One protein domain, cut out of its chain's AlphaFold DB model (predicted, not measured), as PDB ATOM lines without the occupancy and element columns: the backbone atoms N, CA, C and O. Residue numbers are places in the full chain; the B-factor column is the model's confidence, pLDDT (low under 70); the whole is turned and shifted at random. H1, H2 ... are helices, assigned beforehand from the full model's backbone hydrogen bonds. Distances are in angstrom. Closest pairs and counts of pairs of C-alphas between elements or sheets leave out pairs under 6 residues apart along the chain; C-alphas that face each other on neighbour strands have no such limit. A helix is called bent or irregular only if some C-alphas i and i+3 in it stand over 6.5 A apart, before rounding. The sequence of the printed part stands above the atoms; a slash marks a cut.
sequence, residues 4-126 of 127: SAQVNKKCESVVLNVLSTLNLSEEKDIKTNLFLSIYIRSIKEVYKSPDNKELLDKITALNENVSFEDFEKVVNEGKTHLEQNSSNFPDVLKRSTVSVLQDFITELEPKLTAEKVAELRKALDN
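Overview. This is residues 4 to 126 of the 127 residues of an uncharacterized protein of Candidatus Levybacteria bacterium GW2011_GWA1_39_32 (UniProt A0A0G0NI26). Six helices form a bundle around H2, which lies in the middle: H1, H5 and H6 run nearly parallel to one another as a triangle toward one end, and H3 and H4 lie side by side toward the other. H5 packs on H2 and crosses it at a steep tilt of 47 degrees, H1 meets H2 with residues 15 to 19 alone, and H6 packs on H1 and H5, apart from H2. The bundle of H1 to H6 is up and down, each helix running against the one before it. The printed part has 123 residues with six named helices, H1 to H6 in chain order, and no named strand, and its class is all helix. It is compact, with a radius of gyration of the C-alphas of 14.9 A and spans of 46 by 31 by 21 A.

Along the chain. H1, residues 4 to 21, begins with C-alpha 4 at (98.015, 46.877, 107.915) and is 25.8 A long. H2, residues 28 to 46, is 27.3 A long. H3, residues 50 to 60, follows. H4, residues 68 to 85, is 25.1 A long. H5, residues 89 to 111, is the longest at 33.7 A, with a kink of 25 degrees near residue 105. H6, residues 114 to 125, ends with C-alpha 125 at (103.730, 64.204, 103.810). H3 and H5 are irregular: C-alphas 51 and 54 are 8.0 A apart, and C-alphas 107 and 110 are 7.2 A apart.

Arrangement. H2 is the hub, touching four helices. It touches H5 at a steep tilt of 47 degrees, opposite ways; their closest C-alphas, of Ile 38 and Thr 97, are 5.3 A apart. H1 and H2 form a hairpin; residues 15 to 19 touch residues 31 to 35, closest at Leu 19 and Lys 31, with C-alphas 7.4 A apart. H1 touches H5 the same way at a shallow tilt of 7 degrees, the closest C-alphas being those of Ser 4 and Pro 90, 5.3 A. H5 and H6 form a hairpin at 4 degrees, closest at the C-alphas of Val 98 and Leu 124, 6.0 A. H2 and H4 touch, closest at the C-alphas of Tyr 39 and Val 75, 6.7 A. H3 and H4 form a hairpin, closest at the C-alphas of Ile 59 and Val 74, 6.9 A. H3 and H6 are apart. Every O i to N i+4 pair is within hydrogen-bond range in H1, H2, H4 and H6; H3 has 5 of 7 and H5 17 of 19.

Size, cuts and confidence. The C-alphas farthest apart, of Asp 51 and Thr 113, are 46.0 A apart. The printed part has no cut and no long link. The mean pLDDT of the printed part is 80.5; 28 residues are under 70, among them 46 to 52, 62 to 69 and 82 to 87.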
ATOM      1  N   SER A   4      98.319  46.222 106.631       69.56
ATOM      2  CA  SER A   4      98.015  46.877 107.915       69.56
ATOM      3  C   SER A   4      99.246  47.059 108.807       69.56
ATOM      4  O   SER A   4      99.462  48.151 109.330       69.56
ATOM      5  N   ALA A   5     100.093  46.033 108.940       75.56
ATOM      6  CA  ALA A   5     101.289  46.102 109.778       75.56
ATOM      7  C   ALA A   5     102.325  47.098 109.236       75.56
ATOM      8  O   ALA A   5     102.966  47.809 110.012       75.56
ATOM      9  N   GLN A   6     102.474  47.181 107.909       82.69
ATOM     10  CA  GLN A   6     103.350  48.170 107.274       82.69
ATOM     11  C   GLN A   6     102.858  49.596 107.519       82.69
ATOM     12  O   GLN A   6     103.656  50.465 107.868       82.69
ATOM     13  N   VAL A   7     101.549  49.832 107.392       83.56
ATOM     14  CA  VAL A   7     100.959  51.144 107.673       83.56
ATOM     15  C   VAL A   7     101.121  51.527 109.142       83.56
ATOM     16  O   VAL A   7     101.547  52.643 109.418       83.56
ATOM     17  N   ASN A   8     100.878  50.602 110.072       83.12
ATOM     18  CA  ASN A   8     101.060  50.867 111.498       83.12
ATOM     19  C   ASN A   8     102.503  51.287 111.826       83.12
ATOM     20  O   ASN A   8     102.720  52.332 112.433       83.12
ATOM     21  N   LYS A   9     103.499  50.534 111.335       86.31
ATOM     22  CA  LYS A   9     104.924  50.870 111.512       86.31
ATOM     23  C   LYS A   9     105.277  52.234 110.922       86.31
ATOM     24  O   LYS A   9     106.077  52.971 111.493       86.31
ATOM     25  N   LYS A  10     104.692  52.575 109.771       89.94
ATOM     26  CA  LYS A  10     104.918  53.862 109.113       89.94
ATOM     27  C   LYS A  10     104.348  55.016 109.941       89.94
ATOM     28  O   LYS A  10     105.058  55.991 110.170       89.94
ATOM     29  N   CYS A  11     103.126  54.874 110.457       89.62
ATOM     30  CA  CYS A  11     102.523  55.853 111.360       89.62
ATOM     31  C   CYS A  11     103.341  56.024 112.647       89.62
ATOM     32  O   CYS A  11     103.660  57.151 113.019       89.62
ATOM     33  N   GLU A  12     103.759  54.923 113.279       89.38
ATOM     34  CA  GLU A  12     104.636  54.954 114.456       89.38
ATOM     35  C   GLU A  12     105.953  55.686 114.175       89.38
ATOM     36  O   GLU A  12     106.360  56.550 114.952       89.38
ATOM     37  N   SER A  13     106.595  55.402 113.040       91.50
ATOM     38  CA  SER A  13     107.836  56.071 112.646       91.50
ATOM     39  C   SER A  13     107.657  57.576 112.457       91.50
ATOM     40  O   SER A  13     108.555  58.334 112.819       91.50
ATOM     41  N   VAL A  14     106.530  58.027 111.896       92.44
ATOM     42  CA  VAL A  14     106.261  59.462 111.707       92.44
ATOM     43  C   VAL A  14     106.039  60.156 113.049       92.44
ATOM     44  O   VAL A  14     106.615  61.220 113.271       92.44
ATOM     45  N   VAL A  15     105.289  59.544 113.973       91.44
ATOM     46  CA  VAL A  15     105.111  60.069 115.340       91.44
ATOM     47  C   VAL A  15     106.463  60.222 116.039       91.44
ATOM     48  O   VAL A  15     106.763  61.281 116.589       91.44
ATOM     49  N   LEU A  16     107.311  59.191 115.980       91.12
ATOM     50  CA  LEU A  16     108.645  59.229 116.583       91.12
ATOM     51  C   LEU A  16     109.545  60.289 115.940       91.12
ATOM     52  O   LEU A  16     110.289  60.957 116.654       91.12
ATOM     53  N   ASN A  17     109.458  60.475 114.620       92.44
ATOM     54  CA  ASN A  17     110.204  61.515 113.920       92.44
ATOM     55  C   ASN A  17     109.768  62.916 114.378       92.44
ATOM     56  O   ASN A  17     110.610  63.712 114.772       92.44
ATOM     57  N   VAL A  18     108.458  63.188 114.440       92.88
ATOM     58  CA  VAL A  18     107.921  64.464 114.955       92.88
ATOM     59  C   VAL A  18     108.407  64.741 116.378       92.88
ATOM     60  O   VAL A  18     108.880  65.840 116.670       92.88
ATOM     61  N   LEU A  19     108.343  63.741 117.259       91.25
ATOM     62  CA  LEU A  19     108.820  63.875 118.636       91.25
ATOM     63  C   LEU A  19     110.329  64.109 118.706       91.25
ATOM     64  O   LEU A  19     110.772  64.958 119.473       91.25
ATOM     65  N   SER A  20     111.123  63.402 117.901       91.38
ATOM     66  CA  SER A  20     112.574  63.595 117.838       91.38
ATOM     67  C   SER A  20     112.930  64.989 117.325       91.38
ATOM     68  O   SER A  20     113.735  65.676 117.950       91.38
ATOM     69  N   THR A  21     112.267  65.455 116.264       91.62
ATOM     70  CA  THR A  21     112.401  66.817 115.744       91.62
ATOM     71  C   THR A  21     112.120  67.840 116.851       91.62
ATOM     72  O   THR A  21     112.873  68.800 116.987       91.62
ATOM     73  N   LEU A  22     111.110  67.623 117.695       91.25
ATOM     74  CA  LEU A  22     110.766  68.511 118.814       91.25
ATOM     75  C   LEU A  22     111.613  68.315 120.087       91.25
ATOM     76  O   LEU A  22     111.423  69.060 121.043       91.25
ATOM     77  N   ASN A  23     112.548  67.358 120.111       90.69
ATOM     78  CA  ASN A  23     113.282  66.921 121.308       90.69
ATOM     79  C   ASN A  23     112.376  66.410 122.450       90.69
ATOM     80  O   ASN A  23     112.687  66.586 123.623       90.69
ATOM     81  N   LEU A  24     111.259  65.764 122.106       87.38
ATOM     82  CA  LEU A  24     110.267  65.196 123.031       87.38
ATOM     83  C   LEU A  24     110.232  63.656 122.985       87.38
ATOM     84  O   LEU A  24     109.282  63.039 123.453       87.38
ATOM     85  N   SER A  25     111.230  63.000 122.384       76.19
ATOM     86  CA  SER A  25     111.226  61.540 122.188       76.19
ATOM     87  C   SER A  25     111.258  60.735 123.491       76.19
ATOM     88  O   SER A  25     110.717  59.630 123.531       76.19
ATOM     89  N   GLU A  26     111.864  61.294 124.540       78.69
ATOM     90  CA  GLU A  26     111.968  60.683 125.874       78.69
ATOM     91  C   GLU A  26     110.758  61.000 126.772       78.69
ATOM     92  O   GLU A  26     110.586  60.389 127.827       78.69
ATOM     93  N   GLU A  27     109.885  61.923 126.351       80.44
ATOM     94  CA  GLU A  27     108.683  62.319 127.090       80.44
ATOM     95  C   GLU A  27     107.606  61.243 126.925       80.44
ATOM     96  O   GLU A  27     106.728  61.313 126.054       80.44
ATOM     97  N   LYS A  28     107.703  60.202 127.759       76.31
ATOM     98  CA  LYS A  28     106.832  59.022 127.712       76.31
ATOM     99  C   LYS A  28     105.352  59.405 127.694       76.31
ATOM    100  O   LYS A  28     104.602  58.803 126.927       76.31
ATOM    101  N   ASP A  29     104.956  60.413 128.464       77.25
ATOM    102  CA  ASP A  29     103.565  60.860 128.571       77.25
ATOM    103  C   ASP A  29     103.081  61.544 127.287       77.25
ATOM    104  O   ASP A  29     101.984  61.261 126.814       77.25
ATOM    105  N   ILE A  30     103.913  62.370 126.641       82.75
ATOM    106  CA  ILE A  30     103.564  63.026 125.368       82.75
ATOM    107  C   ILE A  30     103.442  61.991 124.253       82.75
ATOM    108  O   ILE A  30     102.457  61.979 123.512       82.75
ATOM    109  N   LYS A  31     104.427  61.091 124.148       83.44
ATOM    110  CA  LYS A  31     104.407  59.999 123.168       83.44
ATOM    111  C   LYS A  31     103.141  59.165 123.318       83.44
ATOM    112  O   LYS A  31     102.440  58.906 122.341       83.44
ATOM    113  N   THR A  32     102.858  58.780 124.554       77.44
ATOM    114  CA  THR A  32     101.655  58.058 124.947       77.44
ATOM    115  C   THR A  32     100.410  58.817 124.496       77.44
ATOM    116  O   THR A  32      99.628  58.261 123.727       77.44
ATOM    117  N   ASN A  33     100.269  60.095 124.869       81.50
ATOM    118  CA  ASN A  33      99.111  60.945 124.559       81.50
ATOM    119  C   ASN A  33      98.872  61.150 123.052       81.50
ATOM    120  O   ASN A  33      97.721  61.221 122.607       81.50
ATOM    121  N   LEU A  34      99.932  61.193 122.242       86.75
ATOM    122  CA  LEU A  34      99.805  61.264 120.786       86.75
ATOM    123  C   LEU A  34      99.275  59.960 120.196       86.75
ATOM    124  O   LEU A  34      98.296  59.989 119.450       86.75
ATOM    125  N   PHE A  35      99.869  58.814 120.545       83.25
ATOM    126  CA  PHE A  35      99.354  57.519 120.092       83.25
ATOM    127  C   PHE A  35      97.908  57.316 120.539       83.25
ATOM    128  O   PHE A  35      97.061  56.935 119.731       83.25
ATOM    129  N   LEU A  36      97.621  57.669 121.793       76.81
ATOM    130  CA  LEU A  36      96.284  57.731 122.375       76.81
ATOM    131  C   LEU A  36      95.291  58.434 121.444       76.81
ATOM    132  O   LEU A  36      94.317  57.842 120.973       76.81
ATOM    133  N   SER A  37      95.586  59.692 121.131       83.12
ATOM    134  CA  SER A  37      94.728  60.554 120.321       83.12
ATOM    135  C   SER A  37      94.511  59.998 118.910       83.12
ATOM    136  O   SER A  37      93.393  60.042 118.389       83.12
ATOM    137  N   ILE A  38      95.553  59.417 118.304       86.19
ATOM    138  CA  ILE A  38      95.497  58.804 116.969       86.19
ATOM    139  C   ILE A  38      94.540  57.615 116.955       86.19
ATOM    140  O   ILE A  38      93.673  57.534 116.080       86.19
ATOM    141  N   TYR A  39      94.672  56.697 117.914       78.56
ATOM    142  CA  TYR A  39      93.821  55.512 117.970       78.56
ATOM    143  C   TYR A  39      92.368  55.875 118.276       78.56
ATOM    144  O   TYR A  39      91.470  55.374 117.600       78.56
ATOM    145  N   ILE A  40      92.127  56.807 119.205       77.00
ATOM    146  CA  ILE A  40      90.776  57.307 119.500       77.00
ATOM    147  C   ILE A  40      90.132  57.897 118.240       77.00
ATOM    148  O   ILE A  40      88.984  57.567 117.928       77.00
ATOM    149  N   ARG A  41      90.847  58.753 117.496       84.19
ATOM    150  CA  ARG A  41      90.331  59.354 116.254       84.19
ATOM    151  C   ARG A  41      90.077  58.289 115.183       84.19
ATOM    152  O   ARG A  41      89.001  58.289 114.585       84.19
ATOM    153  N   SER A  42      90.993  57.330 115.033       80.62
ATOM    154  CA  SER A  42      90.868  56.235 114.062       80.62
ATOM    155  C   SER A  42      89.631  55.388 114.335       80.62
ATOM    156  O   SER A  42      88.839  55.106 113.439       80.62
ATOM    157  N   ILE A  43      89.429  55.020 115.599       73.88
ATOM    158  CA  ILE A  43      88.268  54.252 116.034       73.88
ATOM    159  C   ILE A  43      86.995  55.074 115.791       73.88
ATOM    160  O   ILE A  43      86.091  54.595 115.116       73.88
ATOM    161  N   LYS A  44      86.928  56.344 116.201       75.75
ATOM    162  CA  LYS A  44      85.756  57.199 115.918       75.75
ATOM    163  C   LYS A  44      85.412  57.288 114.422       75.75
ATOM    164  O   LYS A  44      84.234  57.335 114.076       75.75
ATOM    165  N   GLU A  45      86.407  57.294 113.533       77.38
ATOM    166  CA  GLU A  45      86.193  57.339 112.080       77.38
ATOM    167  C   GLU A  45      85.643  56.031 111.496       77.38
ATOM    168  O   GLU A  45      84.758  56.074 110.636       77.38
ATOM    169  N   VAL A  46      86.141  54.872 111.941       69.88
ATOM    170  CA  VAL A  46      85.659  53.573 111.437       69.88
ATOM    171  C   VAL A  46      84.319  53.173 112.071       69.88
ATOM    172  O   VAL A  46      83.517  52.471 111.455       69.88
ATOM    173  N   TYR A  47      84.025  53.642 113.286       65.19
ATOM    174  CA  TYR A  47      82.906  53.172 114.112       65.19
ATOM    175  C   TYR A  47      81.591  53.912 113.832       65.19
ATOM    176  O   TYR A  47      80.875  54.322 114.741       65.19
ATOM    177  N   LYS A  48      81.214  54.020 112.556       61.19
ATOM    178  CA  LYS A  48      79.848  54.412 112.159       61.19
ATOM    179  C   LYS A  48      78.869  53.224 112.096       61.19
ATOM    180  O   LYS A  48      77.752  53.396 111.620       61.19
ATOM    181  N   SER A  49      79.278  52.037 112.561       59.97
ATOM    182  CA  SER A  49      78.453  50.816 112.589       59.97
ATOM    183  C   SER A  49      77.843  50.558 113.981       59.97
ATOM    184  O   SER A  49      78.574  50.663 114.971       59.97
ATOM    185  N   PRO A  50      76.553  50.171 114.089       62.94
ATOM    186  CA  PRO A  50      75.896  49.819 115.354       62.94
ATOM    187  C   PRO A  50      76.582  48.693 116.142       62.94
ATOM    188  O   PRO A  50      76.569  48.724 117.371       62.94
ATOM    189  N   ASP A  51      77.220  47.745 115.448       65.81
ATOM    190  CA  ASP A  51      77.861  46.556 116.041       65.81
ATOM    191  C   ASP A  51      79.066  46.891 116.925       65.81
ATOM    192  O   ASP A  51      79.550  46.066 117.695       65.81
ATOM    193  N   ASN A  52      79.544  48.127 116.829       68.25
ATOM    194  CA  ASN A  52      80.783  48.545 117.445       68.25
ATOM    195  C   ASN A  52      80.588  49.535 118.613       68.25
ATOM    196  O   ASN A  52      81.550  50.104 119.136       68.25
ATOM    197  N   LYS A  53      79.335  49.754 119.024       71.69
ATOM    198  CA  LYS A  53      78.949  50.752 120.027       71.69
ATOM    199  C   LYS A  53      79.626  50.551 121.387       71.69
ATOM    200  O   LYS A  53      80.094  51.521 121.964       71.69
ATOM    201  N   GLU A  54      79.731  49.312 121.871       76.12
ATOM    202  CA  GLU A  54      80.319  49.017 123.190       76.12
ATOM    203  C   GLU A  54      81.770  49.502 123.297       76.12
ATOM    204  O   GLU A  54      82.183  50.075 124.302       76.12
ATOM    205  N   LEU A  55      82.547  49.305 122.237       71.69
ATOM    206  CA  LEU A  55      83.936  49.726 122.210       71.69
ATOM    207  C   LEU A  55      84.063  51.245 122.034       71.69
ATOM    208  O   LEU A  55      84.933  51.854 122.651       71.69
ATOM    209  N   LEU A  56      83.167  51.879 121.268       70.69
ATOM    210  CA  LEU A  56      83.087  53.341 121.208       70.69
ATOM    211  C   LEU A  56      82.751  53.943 122.579       70.69
ATOM    212  O   LEU A  56      83.347  54.951 122.955       70.69
ATOM    213  N   ASP A  57      81.842  53.324 123.330       75.81
ATOM    214  CA  ASP A  57      81.473  53.743 124.682       75.81
ATOM    215  C   ASP A  57      82.657  53.564 125.644       75.81
ATOM    216  O   ASP A  57      82.991  54.499 126.371       75.81
ATOM    217  N   LYS A  58      83.367  52.423 125.582       75.19
ATOM    218  CA  LYS A  58      84.609  52.190 126.342       75.19
ATOM    219  C   LYS A  58      85.653  53.262 126.051       75.19
ATOM    220  O   LYS A  58      86.213  53.808 126.988       75.19
ATOM    221  N   ILE A  59      85.863  53.598 124.778       69.06
ATOM    222  CA  ILE A  59      86.846  54.596 124.334       69.06
ATOM    223  C   ILE A  59      86.438  56.015 124.710       69.06
ATOM    224  O   ILE A  59      87.277  56.812 125.110       69.06
ATOM    225  N   THR A  60      85.156  56.343 124.593       68.38
ATOM    226  CA  THR A  60      84.628  57.656 124.985       68.38
ATOM    227  C   THR A  60      84.676  57.837 126.501       68.38
ATOM    228  O   THR A  60      84.852  58.957 126.977       68.38
ATOM    229  N   ALA A  61      84.563  56.743 127.258       72.56
ATOM    230  CA  ALA A  61      84.756  56.727 128.701       72.56
ATOM    231  C   ALA A  61      86.233  56.839 129.119       72.56
ATOM    232  O   ALA A  61      86.492  57.146 130.285       72.56
ATOM    233  N   LEU A  62      87.192  56.647 128.199       68.25
ATOM    234  CA  LEU A  62      88.596  56.986 128.441       68.25
ATOM    235  C   LEU A  62      88.696  58.513 128.460       68.25
ATOM    236  O   LEU A  62      88.774  59.180 127.428       68.25
ATOM    237  N   ASN A  63      88.605  59.069 129.661       60.19
ATOM    238  CA  ASN A  63      88.853  60.476 129.922       60.19
ATOM    239  C   ASN A  63      90.336  60.694 130.264       60.19
ATOM    240  O   ASN A  63      91.124  59.752 130.330       60.19
ATOM    241  N   GLU A  64      90.702  61.945 130.525       53.12
ATOM    242  CA  GLU A  64      92.073  62.365 130.846       53.12
ATOM    243  C   GLU A  64      92.681  61.678 132.095       53.12
ATOM    244  O   GLU A  64      93.872  61.831 132.339       53.12
ATOM    245  N   ASN A  65      91.905  60.903 132.871       56.06
ATOM    246  CA  ASN A  65      92.340  60.239 134.109       56.06
ATOM    247  C   ASN A  65      92.456  58.705 134.003       56.06
ATOM    248  O   ASN A  65      92.575  58.027 135.025       56.06
ATOM    249  N   VAL A  66      92.382  58.133 132.800       63.91
ATOM    250  CA  VAL A  66      92.567  56.689 132.598       63.91
ATOM    251  C   VAL A  66      94.042  56.299 132.713       63.91
ATOM    252  O   VAL A  66      94.927  57.006 132.234       63.91
ATOM    253  N   SER A  67      94.312  55.148 133.336       67.31
ATOM    254  CA  SER A  67      95.666  54.600 133.384       67.31
ATOM    255  C   SER A  67      96.144  54.228 131.974       67.31
ATOM    256  O   SER A  67      95.361  53.777 131.134       67.31
ATOM    257  N   PHE A  68      97.444  54.382 131.704       63.44
ATOM    258  CA  PHE A  68      98.023  53.981 130.417       63.44
ATOM    259  C   PHE A  68      97.730  52.512 130.072       63.44
ATOM    260  O   PHE A  68      97.509  52.182 128.912       63.44
ATOM    261  N   GLU A  69      97.688  51.645 131.082       69.75
ATOM    262  CA  GLU A  69      97.484  50.205 130.934       69.75
ATOM    263  C   GLU A  69      96.034  49.866 130.541       69.75
ATOM    264  O   GLU A  69      95.801  49.097 129.605       69.75
ATOM    265  N   ASP A  70      95.048  50.507 131.178       70.88
ATOM    266  CA  ASP A  70      93.633  50.370 130.804       70.88
ATOM    267  C   ASP A  70      93.376  50.923 129.399       70.88
ATOM    268  O   ASP A  70      92.604  50.355 128.621       70.88
ATOM    269  N   PHE A  71      94.064  52.009 129.046       68.31
ATOM    270  CA  PHE A  71      93.998  52.565 127.706       68.31
ATOM    271  C   PHE A  71      94.586  51.624 126.653       68.31
ATOM    272  O   PHE A  71      93.942  51.350 125.638       68.31
ATOM    273  N   GLU A  72      95.804  51.130 126.886       68.00
ATOM    274  CA  GLU A  72      96.501  50.223 125.977       68.00
ATOM    275  C   GLU A  72      95.663  48.969 125.726       68.00
ATOM    276  O   GLU A  72      95.553  48.511 124.589       68.00
ATOM    277  N   LYS A  73      94.981  48.468 126.758       76.94
ATOM    278  CA  LYS A  73      94.036  47.363 126.625       76.94
ATOM    279  C   LYS A  73      92.872  47.702 125.694       76.94
ATOM    280  O   LYS A  73      92.635  46.959 124.744       76.94
ATOM    281  N   VAL A  74      92.172  48.817 125.913       70.69
ATOM    282  CA  VAL A  74      91.012  49.201 125.086       70.69
ATOM    283  C   VAL A  74      91.424  49.529 123.644       70.69
ATOM    284  O   VAL A  74      90.708  49.191 122.701       70.69
ATOM    285  N   VAL A  75      92.606  50.116 123.436       69.62
ATOM    286  CA  VAL A  75      93.159  50.321 122.090       69.62
ATOM    287  C   VAL A  75      93.563  49.022 121.426       69.62
ATOM    288  O   VAL A  75      93.276  48.858 120.246       69.62
ATOM    289  N   ASN A  76      94.186  48.088 122.141       72.88
ATOM    290  CA  ASN A  76      94.526  46.784 121.578       72.88
ATOM    291  C   ASN A  76      93.267  45.983 121.228       72.88
ATOM    292  O   ASN A  76      93.229  45.349 120.172       72.88
ATOM    293  N   GLU A  77      92.219  46.065 122.051       74.50
ATOM    294  CA  GLU A  77      90.892  45.526 121.735       74.50
ATOM    295  C   GLU A  77      90.339  46.173 120.456       74.50
ATOM    296  O   GLU A  77      89.951  45.464 119.527       74.50
ATOM    297  N   GLY A  78      90.385  47.505 120.349       70.56
ATOM    298  CA  GLY A  78      89.899  48.217 119.168       70.56
ATOM    299  C   GLY A  78      90.709  47.986 117.904       70.56
ATOM    300  O   GLY A  78      90.125  47.822 116.837       70.56
ATOM    301  N   LYS A  79      92.033  47.893 118.015       69.19
ATOM    302  CA  LYS A  79      92.936  47.524 116.924       69.19
ATOM    303  C   LYS A  79      92.639  46.112 116.439       69.19
ATOM    304  O   LYS A  79      92.426  45.928 115.247       69.19
ATOM    305  N   THR A  80      92.556  45.143 117.350       73.75
ATOM    306  CA  THR A  80      92.248  43.745 117.015       73.75
ATOM    307  C   THR A  80      90.885  43.641 116.336       73.75
ATOM    308  O   THR A  80      90.761  43.019 115.282       73.75
ATOM    309  N   HIS A  81      89.871  44.314 116.888       71.94
ATOM    310  CA  HIS A  81      88.529  44.345 116.310       71.94
ATOM    311  C   HIS A  81      88.520  44.977 114.915       71.94
ATOM    312  O   HIS A  81      87.866  44.470 114.007       71.94
ATOM    313  N   LEU A  82      89.273  46.059 114.716       68.38
ATOM    314  CA  LEU A  82      89.380  46.756 113.435       68.38
ATOM    315  C   LEU A  82      90.140  45.971 112.375       68.38
ATOM    316  O   LEU A  82      89.704  45.927 111.229       68.38
ATOM    317  N   GLU A  83      91.245  45.336 112.747       68.88
ATOM    318  CA  GLU A  83      92.015  44.471 111.856       68.88
ATOM    319  C   GLU A  83      91.193  43.263 111.396       68.88
ATOM    320  O   GLU A  83      91.340  42.818 110.258       68.88
ATOM    321  N   GLN A  84      90.301  42.759 112.253       69.44
ATOM    322  CA  GLN A  84      89.432  41.626 111.938       69.44
ATOM    323  C   GLN A  84      88.189  42.018 111.131       69.44
ATOM    324  O   GLN A  84      87.743  41.231 110.299       69.44
ATOM    325  N   ASN A  85      87.634  43.216 111.354       64.12
ATOM    326  CA  ASN A  85      86.301  43.573 110.856       64.12
ATOM    327  C   ASN A  85      86.267  44.765 109.889       64.12
ATOM    328  O   ASN A  85      85.203  45.054 109.340       64.12
ATOM    329  N   SER A  86      87.383  45.465 109.648       64.50
ATOM    330  CA  SER A  86      87.393  46.637 108.767       64.50
ATOM    331  C   SER A  86      88.574  46.685 107.803       64.50
ATOM    332  O   SER A  86      89.701  47.040 108.148       64.50
ATOM    333  N   SER A  87      88.285  46.442 106.524       66.31
ATOM    334  CA  SER A  87      89.262  46.535 105.432       66.31
ATOM    335  C   SER A  87      89.824  47.948 105.213       66.31
ATOM    336  O   SER A  87      90.866  48.090 104.579       66.31
ATOM    337  N   ASN A  88      89.172  48.989 105.747       75.12
ATOM    338  CA  ASN A  88      89.581  50.389 105.588       75.12
ATOM    339  C   ASN A  88      90.450  50.933 106.738       75.12
ATOM    340  O   ASN A  88      90.868  52.092 106.680       75.12
ATOM    341  N   PHE A  89      90.717  50.133 107.778       78.31
ATOM    342  CA  PHE A  89      91.436  50.603 108.964       78.31
ATOM    343  C   PHE A  89      92.821  51.206 108.660       78.31
ATOM    344  O   PHE A  89      93.114  52.265 109.214       78.31
ATOM    345  N   PRO A  90      93.651  50.643 107.756       81.88
ATOM    346  CA  PRO A  90      94.951  51.235 107.437       81.88
ATOM    347  C   PRO A  90      94.851  52.674 106.907       81.88
ATOM    348  O   PRO A  90      95.606  53.549 107.327       81.88
ATOM    349  N   ASP A  91      93.889  52.955 106.027       84.94
ATOM    350  CA  ASP A  91      93.703  54.304 105.481       84.94
ATOM    351  C   ASP A  91      93.181  55.277 106.538       84.94
ATOM    352  O   ASP A  91      93.549  56.451 106.552       84.94
ATOM    353  N   VAL A  92      92.330  54.788 107.438       85.31
ATOM    354  CA  VAL A  92      91.812  55.580 108.554       85.31
ATOM    355  C   VAL A  92      92.930  55.920 109.537       85.31
ATOM    356  O   VAL A  92      93.082  57.084 109.896       85.31
ATOM    357  N   LEU A  93      93.773  54.944 109.886       86.56
ATOM    358  CA  LEU A  93      94.927  55.144 110.759       86.56
ATOM    359  C   LEU A  93      95.890  56.194 110.193       86.56
ATOM    360  O   LEU A  93      96.342  57.065 110.935       86.56
ATOM    361  N   LYS A  94      96.164  56.169 108.881       90.88
ATOM    362  CA  LYS A  94      96.970  57.209 108.219       90.88
ATOM    363  C   LYS A  94      96.359  58.594 108.380       90.88
ATOM    364  O   LYS A  94      97.034  59.504 108.856       90.88
ATOM    365  N   ARG A  95      95.083  58.758 108.012       90.62
ATOM    366  CA  ARG A  95      94.406  60.064 108.084       90.62
ATOM    367  C   ARG A  95      94.337  60.590 109.511       90.62
ATOM    368  O   ARG A  95      94.639  61.756 109.742       90.62
ATOM    369  N   SER A  96      94.001  59.726 110.465       90.19
ATOM    370  CA  SER A  96      93.978  60.069 111.885       90.19
ATOM    371  C   SER A  96      95.366  60.448 112.406       90.19
ATOM    372  O   SER A  96      95.475  61.422 113.144       90.19
ATOM    373  N   THR A  97      96.427  59.756 111.973       92.19
ATOM    374  CA  THR A  97      97.814  60.101 112.331       92.19
ATOM    375  C   THR A  97      98.197  61.485 111.823       92.19
ATOM    376  O   THR A  97      98.642  62.319 112.607       92.19
ATOM    377  N   VAL A  98      97.971  61.760 110.533       94.06
ATOM    378  CA  VAL A  98      98.241  63.080 109.937       94.06
ATOM    379  C   VAL A  98      97.460  64.160 110.663       94.06
ATOM    380  O   VAL A  98      98.033  65.167 111.056       94.06
ATOM    381  N   SER A  99      96.168  63.934 110.884       93.69
ATOM    382  CA  SER A  99      95.286  64.927 111.480       93.69
ATOM    383  C   SER A  99      95.666  65.248 112.931       93.69
ATOM    384  O   SER A  99      95.730  66.419 113.284       93.69
ATOM    385  N   VAL A 100      95.975  64.249 113.767       93.75
ATOM    386  CA  VAL A 100      96.403  64.495 115.160       93.75
ATOM    387  C   VAL A 100      97.751  65.207 115.207       93.75
ATOM    388  O   VAL A 100      97.926  66.135 115.990       93.75
ATOM    389  N   LEU A 101      98.706  64.801 114.368       94.44
ATOM    390  CA  LEU A 101     100.009  65.459 114.338       94.44
ATOM    391  C   LEU A 101      99.918  66.882 113.771       94.44
ATOM    392  O   LEU A 101     100.650  67.750 114.234       94.44
ATOM    393  N   GLN A 102      99.019  67.150 112.819       94.81
ATOM    394  CA  GLN A 102      98.730  68.510 112.350       94.81
ATOM    395  C   GLN A 102      98.188  69.388 113.474       94.81
ATOM    396  O   GLN A 102      98.683  70.503 113.637       94.81
ATOM    397  N   ASP A 103      97.224  68.888 114.251       94.44
ATOM    398  CA  ASP A 103      96.680  69.611 115.405       94.44
ATOM    399  C   ASP A 103      97.806  69.914 116.410       94.44
ATOM    400  O   ASP A 103      98.040  71.071 116.760       94.44
ATOM    401  N   PHE A 104      98.603  68.900 116.761       93.00
ATOM    402  CA  PHE A 104      99.734  69.033 117.683       93.00
ATOM    403  C   PHE A 104     100.800  70.030 117.200       93.00
ATOM    404  O   PHE A 104     101.272  70.872 117.963       93.00
ATOM    405  N   ILE A 105     101.180  69.975 115.920       92.44
ATOM    406  CA  ILE A 105     102.145  70.914 115.333       92.44
ATOM    407  C   ILE A 105     101.567  72.329 115.309       92.44
ATOM    408  O   ILE A 105     102.292  73.267 115.617       92.44
ATOM    409  N   THR A 106     100.283  72.492 114.988       94.06
ATOM    410  CA  THR A 106      99.612  73.802 114.950       94.06
ATOM    411  C   THR A 106      99.589  74.458 116.332       94.06
ATOM    412  O   THR A 106      99.844  75.655 116.449       94.06
ATOM    413  N   GLU A 107      99.350  73.685 117.392       92.75
ATOM    414  CA  GLU A 107      99.402  74.179 118.774       92.75
ATOM    415  C   GLU A 107     100.809  74.636 119.191       92.75
ATOM    416  O   GLU A 107     100.964  75.580 119.975       92.75
ATOM    417  N   LEU A 108     101.847  73.988 118.659       90.56
ATOM    418  CA  LEU A 108     103.243  74.316 118.943       90.56
ATOM    419  C   LEU A 108     103.829  75.375 118.003       90.56
ATOM    420  O   LEU A 108     104.790  76.038 118.387       90.56
ATOM    421  N   GLU A 109     103.255  75.574 116.815       89.88
ATOM    422  CA  GLU A 109     103.743  76.474 115.758       89.88
ATOM    423  C   GLU A 109     104.134  77.878 116.265       89.88
ATOM    424  O   GLU A 109     105.230  78.325 115.924       89.88
ATOM    425  N   PRO A 110     103.375  78.547 117.162       93.06
ATOM    426  CA  PRO A 110     103.755  79.861 117.694       93.06
ATOM    427  C   PRO A 110     105.070  79.885 118.493       93.06
ATOM    428  O   PRO A 110     105.617  80.956 118.745       93.06
ATOM    429  N   LYS A 111     105.556  78.721 118.937       92.06
ATOM    430  CA  LYS A 111     106.764  78.549 119.761       92.06
ATOM    431  C   LYS A 111     107.953  78.008 118.962       92.06
ATOM    432  O   LYS A 111     109.031  77.834 119.528       92.06
ATOM    433  N   LEU A 112     107.767  77.714 117.677       92.81
ATOM    434  CA  LEU A 112     108.762  77.070 116.823       92.81
ATOM    435  C   LEU A 112     109.294  78.032 115.760       92.81
ATOM    436  O   LEU A 112     108.662  79.023 115.401       92.81
ATOM    437  N   THR A 113     110.478  77.732 115.225       94.00
ATOM    438  CA  THR A 113     110.999  78.458 114.063       94.00
ATOM    439  C   THR A 113     110.293  77.995 112.789       94.00
ATOM    440  O   THR A 113     109.871  76.842 112.679       94.00
ATOM    441  N   ALA A 114     110.214  78.869 111.782       91.94
ATOM    442  CA  ALA A 114     109.619  78.526 110.487       91.94
ATOM    443  C   ALA A 114     110.310  77.321 109.815       91.94
ATOM    444  O   ALA A 114     109.645  76.480 109.212       91.94
ATOM    445  N   GLU A 115     111.633  77.204 109.963       93.56
ATOM    446  CA  GLU A 115     112.400  76.045 109.489       93.56
ATOM    447  C   GLU A 115     111.943  74.754 110.176       93.56
ATOM    448  O   GLU A 115     111.724  73.740 109.513       93.56
ATOM    449  N   LYS A 116     111.713  74.810 111.494       93.38
ATOM    450  CA  LYS A 116     111.278  73.650 112.267       93.38
ATOM    451  C   LYS A 116     109.871  73.200 111.902       93.38
ATOM    452  O   LYS A 116     109.622  72.009 111.747       93.38
ATOM    453  N   VAL A 117     108.966  74.151 111.694       92.88
ATOM    454  CA  VAL A 117     107.601  73.877 111.220       92.88
ATOM    455  C   VAL A 117     107.631  73.240 109.827       92.88
ATOM    456  O   VAL A 117     106.894  72.289 109.571       92.88
ATOM    457  N   ALA A 118     108.510  73.702 108.933       92.38
ATOM    458  CA  ALA A 118     108.663  73.114 107.604       92.38
ATOM    459  C   ALA A 118     109.214  71.675 107.648       92.38
ATOM    460  O   ALA A 118     108.744  70.822 106.892       92.38
ATOM    461  N   GLU A 119     110.177  71.387 108.531       93.75
ATOM    462  CA  GLU A 119     110.690  70.029 108.779       93.75
ATOM    463  C   GLU A 119     109.567  69.091 109.255       93.75
ATOM    464  O   GLU A 119     109.372  68.010 108.695       93.75
ATOM    465  N   LEU A 120     108.769  69.545 110.224       93.56
ATOM    466  CA  LEU A 120     107.643  68.793 110.780       93.56
ATOM    467  C   LEU A 120     106.555  68.513 109.740       93.56
ATOM    468  O   LEU A 120     106.083  67.384 109.637       93.56
ATOM    469  N   ARG A 121     106.188  69.504 108.920       91.31
ATOM    470  CA  ARG A 121     105.182  69.319 107.859       91.31
ATOM    471  C   ARG A 121     105.646  68.314 106.802       91.31
ATOM    472  O   ARG A 121     104.870  67.441 106.426       91.31
ATOM    473  N   LYS A 122     106.928  68.339 106.413       91.25
ATOM    474  CA  LYS A 122     107.510  67.322 105.516       91.25
ATOM    475  C   LYS A 122     107.458  65.911 106.104       91.25
ATOM    476  O   LYS A 122     107.328  64.946 105.356       91.25
ATOM    477  N   ALA A 123     107.581  65.764 107.425       88.75
ATOM    478  CA  ALA A 123     107.461  64.458 108.069       88.75
ATOM    479  C   ALA A 123     106.052  63.862 107.898       88.75
ATOM    480  O   ALA A 123     105.930  62.648 107.748       88.75
ATOM    481  N   LEU A 124     105.011  64.701 107.858       88.25
ATOM    482  CA  LEU A 124     103.624  64.264 107.659       88.25
ATOM    483  C   LEU A 124     103.329  63.834 106.222       88.25
ATOM    484  O   LEU A 124     102.614  62.855 106.020       88.25
ATOM    485  N   ASP A 125     103.909  64.521 105.236       84.06
ATOM    486  CA  ASP A 125     103.730  64.204 103.810       84.06
ATOM    487  C   ASP A 125     104.285  62.818 103.435       84.06
ATOM    488  O   ASP A 125     103.926  62.248 102.407       84.06
ATOM    489  N   ASN A 126     105.156  62.257 104.278       72.00
ATOM    490  CA  ASN A 126     105.796  60.970 104.050       72.00
ATOM    491  C   ASN A 126     104.970  59.759 104.512       72.00
ATOM    492  O   ASN A 126     105.492  58.648 104.410       72.00
TER     493      ASN A 126